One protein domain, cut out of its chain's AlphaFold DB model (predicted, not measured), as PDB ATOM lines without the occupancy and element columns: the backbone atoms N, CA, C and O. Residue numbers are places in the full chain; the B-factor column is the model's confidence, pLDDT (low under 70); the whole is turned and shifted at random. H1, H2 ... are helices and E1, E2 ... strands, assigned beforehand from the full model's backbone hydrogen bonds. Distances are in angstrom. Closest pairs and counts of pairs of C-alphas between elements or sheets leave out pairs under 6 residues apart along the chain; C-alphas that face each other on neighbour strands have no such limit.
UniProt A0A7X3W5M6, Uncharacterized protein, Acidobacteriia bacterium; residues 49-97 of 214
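This is residues 49 to 97 of the 214 residues of an uncharacterized protein of Acidobacteriia bacterium (UniProt A0A7X3W5M6). What shape do the atoms make? It is a thin, drawn-out structure: a small head of one strand hairpin, E1 and E2, with the short helices H1 and H2 beside it, then an arm of H3, an unnamed stretch and H4, with residues 88 to 94 sticking out free at the far end. What is it built of? The printed part has 49 residues with four named helices and two named strands, in the order H1, E1, E2, H2, H3, H4; the sheet, E1 - E2, is antiparallel, and the class is mixed, helices and strands. How compact is it? It is extended, with a radius of gyration of the C-alphas of 15.0 A and spans of 49 by 17 by 9 A.

Where does the first element begin? H1 is residues 49 to 52, and C-alpha 49 stands at (86.012, -44.240, 6.761). Which strands and short helix follow? E1 is residues 57 to 60, 9.7 A from first to last C-alpha, and E2 is residues 63 to 66, 10.3 A. H2, residues 67 to 71, begins at C-alpha 67, (87.802, -35.519, 16.667). Where are the longest helices? H3, residues 76 to 83, is 10.6 A long, and H4, residues 89 to 96, is 10.2 A long and ends at C-alpha 96, (73.464, -0.005, 16.510).

How do the strands pair? E1 and E2 form a hairpin, antiparallel at 141 degrees between their directions, with N 58 and O 65 at 2.7 A and N 60 and O 63 at 2.9 A, within hydrogen-bond range. What does H2 touch? H1 and H2 only just touch, with 3 pairs of C-alphas within 8 A, the closest those of Thr 51 and Cys 68 at 5.6 A. H2 and H3 touch only at the corner by their link, the closest C-alphas being those of Tyr 70 and Trp 76 at 5.2 A. Which parts stay apart? H3 and H4 are apart, and H4 touches no helix; E1 and H3 are apart, but only just, at 8.0 A. How are the helices' backbones formed? In H2, H3 and H4 every O i to N i+4 pair is within hydrogen-bond range; H1 is too short for such a pair, and its one O i to N i+3 pair is within range.

How far does it reach? The two C-alphas farthest apart are those of Met 53 and Gly 97, at 49.1 A. Is it continuous? The printed part has no cut, and its five links are tight. Where is confidence low? No printed residue is under 70, and the mean pLDDT of the printed part is 83.2.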
ATOM      1  N   ARG A  49      85.923 -43.069   5.872       80.44
ATOM      2  CA  ARG A  49      86.012 -44.240   6.761       80.44
ATOM      3  C   ARG A  49      86.963 -44.013   7.934       80.44
ATOM      4  O   ARG A  49      86.852 -44.662   8.971       80.44
ATOM      5  N   ARG A  50      87.884 -43.046   7.829       75.56
ATOM      6  CA  ARG A  50      88.724 -42.629   8.963       75.56
ATOM      7  C   ARG A  50      87.924 -41.900  10.042       75.56
ATOM      8  O   ARG A  50      88.306 -41.936  11.211       75.56
ATOM      9  N   THR A  51      86.826 -41.255   9.665       73.19
ATOM     10  CA  THR A  51      85.919 -40.589  10.605       73.19
ATOM     11  C   THR A  51      85.176 -41.604  11.463       73.19
ATOM     12  O   THR A  51      85.047 -41.392  12.666       73.19
ATOM     13  N   GLU A  52      84.756 -42.714  10.854       77.19
ATOM     14  CA  GLU A  52      84.048 -43.819  11.516       77.19
ATOM     15  C   GLU A  52      84.947 -44.560  12.516       77.19
ATOM     16  O   GLU A  52      84.493 -44.996  13.566       77.19
ATOM     17  N   MET A  53      86.248 -44.639  12.226       80.62
ATOM     18  CA  MET A  53      87.253 -45.250  13.108       80.62
ATOM     19  C   MET A  53      87.751 -44.318  14.224       80.62
ATOM     20  O   MET A  53      88.572 -44.720  15.052       80.62
ATOM     21  N   CYS A  54      87.332 -43.053  14.242       81.81
ATOM     22  CA  CYS A  54      87.822 -42.092  15.218       81.81
ATOM     23  C   CYS A  54      87.183 -42.340  16.593       81.81
ATOM     24  O   CYS A  54      86.041 -41.970  16.839       81.81
ATOM     25  N   VAL A  55      87.961 -42.926  17.504       83.69
ATOM     26  CA  VAL A  55      87.525 -43.291  18.867       83.69
ATOM     27  C   VAL A  55      87.471 -42.111  19.846       83.69
ATOM     28  O   VAL A  55      87.045 -42.275  20.984       83.69
ATOM     29  N   ILE A  56      87.941 -40.927  19.447       85.81
ATOM     30  CA  ILE A  56      88.021 -39.760  20.329       85.81
ATOM     31  C   ILE A  56      86.770 -38.899  20.110       85.81
ATOM     32  O   ILE A  56      86.681 -38.245  19.063       85.81
ATOM     33  N   PRO A  57      85.818 -38.870  21.059       87.06
ATOM     34  CA  PRO A  57      84.658 -37.998  20.966       87.06
ATOM     35  C   PRO A  57      85.043 -36.551  21.293       87.06
ATOM     36  O   PRO A  57      85.895 -36.278  22.140       87.06
ATOM     37  N   TYR A  58      84.389 -35.616  20.620       87.94
ATOM     38  CA  TYR A  58      84.461 -34.184  20.860       87.94
ATOM     39  C   TYR A  58      83.049 -33.674  21.147       87.94
ATOM     40  O   TYR A  58      82.129 -33.883  20.359       87.94
ATOM     41  N   GLY A  59      82.869 -33.036  22.302       88.94
ATOM     42  CA  GLY A  59      81.581 -32.485  22.706       88.94
ATOM     43  C   GLY A  59      81.356 -31.118  22.073       88.94
ATOM     44  O   GLY A  59      82.179 -30.218  22.234       88.94
ATOM     45  N   THR A  60      80.240 -30.961  21.375       85.31
ATOM     46  CA  THR A  60      79.753 -29.678  20.856       85.31
ATOM     47  C   THR A  60      78.360 -29.410  21.419       85.31
ATOM     48  O   THR A  60      77.730 -30.309  21.974       85.31
ATOM     49  N   GLN A  61      77.872 -28.176  21.304       83.44
ATOM     50  CA  GLN A  61      76.548 -27.787  21.797       83.44
ATOM     51  C   GLN A  61      75.423 -28.610  21.150       83.44
ATOM     52  O   GLN A  61      74.434 -28.914  21.807       83.44
ATOM     53  N   GLU A  62      75.612 -29.013  19.893       83.94
ATOM     54  CA  GLU A  62      74.651 -29.789  19.100       83.94
ATOM     55  C   GLU A  62      74.759 -31.309  19.327       83.94
ATOM     56  O   GLU A  62      73.933 -32.076  18.833       83.94
ATOM     57  N   GLY A  63      75.778 -31.766  20.061       87.00
ATOM     58  CA  GLY A  63      76.006 -33.180  20.346       87.00
ATOM     59  C   GLY A  63      77.466 -33.609  20.228       87.00
ATOM     60  O   GLY A  63      78.393 -32.795  20.171       87.00
ATOM     61  N   GLU A  64      77.676 -34.922  20.213       88.44
ATOM     62  CA  GLU A  64      79.003 -35.526  20.118       88.44
ATOM     63  C   GLU A  64      79.406 -35.742  18.657       88.44
ATOM     64  O   GLU A  64      78.669 -36.319  17.859       88.44
ATOM     65  N   ILE A  65      80.610 -35.294  18.312       87.69
ATOM     66  CA  ILE A  65      81.218 -35.458  16.991       87.69
ATOM     67  C   ILE A  65      82.629 -36.016  17.160       87.69
ATOM     68  O   ILE A  65      83.317 -35.699  18.124       87.69
ATOM     69  N   SER A  66      83.104 -36.857  16.243       86.88
ATOM     70  CA  SER A  66      84.458 -37.400  16.368       86.88
ATOM     71  C   SER A  66      85.533 -36.331  16.125       86.88
ATOM     72  O   SER A  66      85.360 -35.404  15.325       86.88
ATOM     73  N   PHE A  67      86.685 -36.463  16.789       85.38
ATOM     74  CA  PHE A  67      87.802 -35.519  16.667       85.38
ATOM     75  C   PHE A  67      88.249 -35.313  15.210       85.38
ATOM     76  O   PHE A  67      88.535 -34.181  14.803       85.38
ATOM     77  N   CYS A  68      88.278 -36.394  14.421       83.19
ATOM     78  CA  CYS A  68      88.645 -36.366  13.005       83.19
ATOM     79  C   CYS A  68      87.633 -35.590  12.151       83.19
ATOM     80  O   CYS A  68      88.054 -34.883  11.234       83.19
ATOM     81  N   ALA A  69      86.333 -35.701  12.443       83.81
ATOM     82  CA  ALA A  69      85.301 -34.937  11.742       83.81
ATOM     83  C   ALA A  69      85.392 -33.447  12.073       83.81
ATOM     84  O   ALA A  69      85.295 -32.613  11.174       83.81
ATOM     85  N   TYR A  70      85.611 -33.122  13.350       86.06
ATOM     86  CA  TYR A  70      85.650 -31.739  13.810       86.06
ATOM     87  C   TYR A  70      86.860 -30.974  13.250       86.06
ATOM     88  O   TYR A  70      86.698 -29.884  12.710       86.06
ATOM     89  N   ASN A  71      88.070 -31.539  13.347       80.75
ATOM     90  CA  ASN A  71      89.310 -30.804  13.059       80.75
ATOM     91  C   ASN A  71      89.811 -30.912  11.618       80.75
ATOM     92  O   ASN A  71      90.469 -29.990  11.146       80.75
ATOM     93  N   THR A  72      89.541 -32.028  10.943       74.19
ATOM     94  CA  THR A  72      90.269 -32.398   9.717       74.19
ATOM     95  C   THR A  72      89.363 -32.693   8.530       74.19
ATOM     96  O   THR A  72      89.831 -32.739   7.400       74.19
ATOM     97  N   GLY A  73      88.084 -32.966   8.785       72.12
ATOM     98  CA  GLY A  73      87.136 -33.358   7.751       72.12
ATOM     99  C   GLY A  73      86.597 -32.174   6.950       72.12
ATOM    100  O   GLY A  73      87.267 -31.173   6.724       72.12
ATOM    101  N   ILE A  74      85.325 -32.272   6.570       73.38
ATOM    102  CA  ILE A  74      84.591 -31.348   5.677       73.38
ATOM    103  C   ILE A  74      84.385 -29.929   6.266       73.38
ATOM    104  O   ILE A  74      83.626 -29.121   5.742       73.38
ATOM    105  N   GLY A  75      85.064 -29.578   7.358       80.88
ATOM    106  CA  GLY A  75      84.950 -28.257   7.973       80.88
ATOM    107  C   GLY A  75      83.762 -28.118   8.923       80.88
ATOM    108  O   GLY A  75      83.218 -27.025   9.056       80.88
ATOM    109  N   TRP A  76      83.385 -29.195   9.624       85.69
ATOM    110  CA  TRP A  76      82.378 -29.156  10.696       85.69
ATOM    111  C   TRP A  76      82.669 -28.078  11.739       85.69
ATOM    112  O   TRP A  76      81.756 -27.366  12.148       85.69
ATOM    113  N   ARG A  77      83.949 -27.887  12.089       87.62
ATOM    114  CA  ARG A  77      84.405 -26.761  12.907       87.62
ATOM    115  C   ARG A  77      83.879 -25.422  12.392       87.62
ATOM    116  O   ARG A  77      83.262 -24.694  13.152       87.62
ATOM    117  N   ASN A  78      84.075 -25.112  11.110       86.75
ATOM    118  CA  ASN A  78      83.681 -23.819  10.542       86.75
ATOM    119  C   ASN A  78      82.167 -23.608  10.609       86.75
ATOM    120  O   ASN A  78      81.709 -22.483  10.782       86.75
ATOM    121  N   ILE A  79      81.390 -24.682  10.456       88.25
ATOM    122  CA  ILE A  79      79.930 -24.626  10.542       88.25
ATOM    123  C   ILE A  79      79.518 -24.324  11.983       88.25
ATOM    124  O   ILE A  79      78.795 -23.361  12.212       88.25
ATOM    125  N   ILE A  80      80.021 -25.094  12.949       86.94
ATOM    126  CA  ILE A  80      79.686 -24.949  14.373       86.94
ATOM    127  C   ILE A  80      80.147 -23.591  14.906       86.94
ATOM    128  O   ILE A  80      79.370 -22.873  15.532       86.94
ATOM    129  N   GLU A  81      81.376 -23.185  14.584       86.94
ATOM    130  CA  GLU A  81      81.906 -21.874  14.956       86.94
ATOM    131  C   GLU A  81      81.076 -20.743  14.344       86.94
ATOM    132  O   GLU A  81      80.810 -19.764  15.029       86.94
ATOM    133  N   LYS A  82      80.601 -20.883  13.099       86.06
ATOM    134  CA  LYS A  82      79.743 -19.879  12.454       86.06
ATOM    135  C   LYS A  82      78.323 -19.851  13.021       86.06
ATOM    136  O   LYS A  82      77.748 -18.771  13.102       86.06
ATOM    137  N   MET A  83      77.761 -20.999  13.402       85.94
ATOM    138  CA  MET A  83      76.435 -21.089  14.029       85.94
ATOM    139  C   MET A  83      76.417 -20.433  15.411       85.94
ATOM    140  O   MET A  83      75.467 -19.727  15.734       85.94
ATOM    141  N   HIS A  84      77.477 -20.622  16.200       84.12
ATOM    142  CA  HIS A  84      77.614 -20.009  17.527       84.12
ATOM    143  C   HIS A  84      78.413 -18.698  17.519       84.12
ATOM    144  O   HIS A  84      78.734 -18.160  18.581       84.12
ATOM    145  N   MET A  85      78.741 -18.169  16.341       83.25
ATOM    146  CA  MET A  85      79.406 -16.879  16.215       83.25
ATOM    147  C   MET A  85      78.461 -15.781  16.705       83.25
ATOM    148  O   MET A  85      77.302 -15.704  16.298       83.25
ATOM    149  N   THR A  86      78.964 -14.894  17.559       76.81
ATOM    150  CA  THR A  86      78.246 -13.671  17.927       76.81
ATOM    151  C   THR A  86      78.177 -12.708  16.737       76.81
ATOM    152  O   THR A  86      78.892 -12.870  15.745       76.81
ATOM    153  N   ALA A  87      77.282 -11.716  16.789       77.12
ATOM    154  CA  ALA A  87      77.073 -10.784  15.682       77.12
ATOM    155  C   ALA A  87      78.405 -10.220  15.150       77.12
ATOM    156  O   ALA A  87      79.239  -9.718  15.905       77.12
ATOM    157  N   THR A  88      78.607 -10.303  13.832       80.81
ATOM    158  CA  THR A  88      79.787  -9.702  13.200       80.81
ATOM    159  C   THR A  88      79.768  -8.186  13.389       80.81
ATOM    160  O   THR A  88      78.698  -7.587  13.508       80.81
ATOM    161  N   LEU A  89      80.936  -7.538  13.352       77.81
ATOM    162  CA  LEU A  89      81.041  -6.080  13.486       77.81
ATOM    163  C   LEU A  89      80.144  -5.333  12.478       77.81
ATOM    164  O   LEU A  89      79.558  -4.307  12.806       77.81
ATOM    165  N   SER A  90      79.998  -5.877  11.267       81.56
ATOM    166  CA  SER A  90      79.101  -5.346  10.237       81.56
ATOM    167  C   SER A  90      77.630  -5.425  10.642       81.56
ATOM    168  O   SER A  90      76.915  -4.440  10.479       81.56
ATOM    169  N   ASN A  91      77.189  -6.559  11.196       84.25
ATOM    170  CA  ASN A  91      75.818  -6.722  11.689       84.25
ATOM    171  C   ASN A  91      75.563  -5.796  12.884       84.25
ATOM    172  O   ASN A  91      74.567  -5.080  12.907       84.25
ATOM    173  N   TRP A  92      76.520  -5.726  13.811       84.25
ATOM    174  CA  TRP A  92      76.456  -4.828  14.961       84.25
ATOM    175  C   TRP A  92      76.334  -3.359  14.541       84.25
ATOM    176  O   TRP A  92      75.485  -2.637  15.054       84.25
ATOM    177  N   TYR A  93      77.136  -2.917  13.568       86.50
ATOM    178  CA  TYR A  93      77.049  -1.564  13.018       86.50
ATOM    179  C   TYR A  93      75.784  -1.306  12.201       86.50
ATOM    180  O   TYR A  93      75.376  -0.153  12.099       86.50
ATOM    181  N   GLY A  94      75.177  -2.338  11.614       84.62
ATOM    182  CA  GLY A  94      73.866  -2.225  10.978       84.62
ATOM    183  C   GLY A  94      72.760  -1.948  11.996       84.62
ATOM    184  O   GLY A  94      71.935  -1.072  11.773       84.62
ATOM    185  N   GLU A  95      72.778  -2.653  13.129       85.62
ATOM    186  CA  GLU A  95      71.752  -2.543  14.174       85.62
ATOM    187  C   GLU A  95      71.930  -1.313  15.074       85.62
ATOM    188  O   GLU A  95      70.968  -0.609  15.366       85.62
ATOM    189  N   HIS A  96      73.162  -1.035  15.509       86.00
ATOM    190  CA  HIS A  96      73.464  -0.005  16.510       86.00
ATOM    191  C   HIS A  96      74.069   1.268  15.900       86.00
ATOM    192  O   HIS A  96      74.336   2.240  16.609       86.00
ATOM    193  N   GLY A  97      74.308   1.272  14.586       83.44
ATOM    194  CA  GLY A  97      75.088   2.307  13.921       83.44
ATOM    195  C   GLY A  97      76.583   2.195  14.230       83.44
ATOM    196  O   GLY A  97      77.036   1.497  15.143       83.44
TER     197      GLY A  97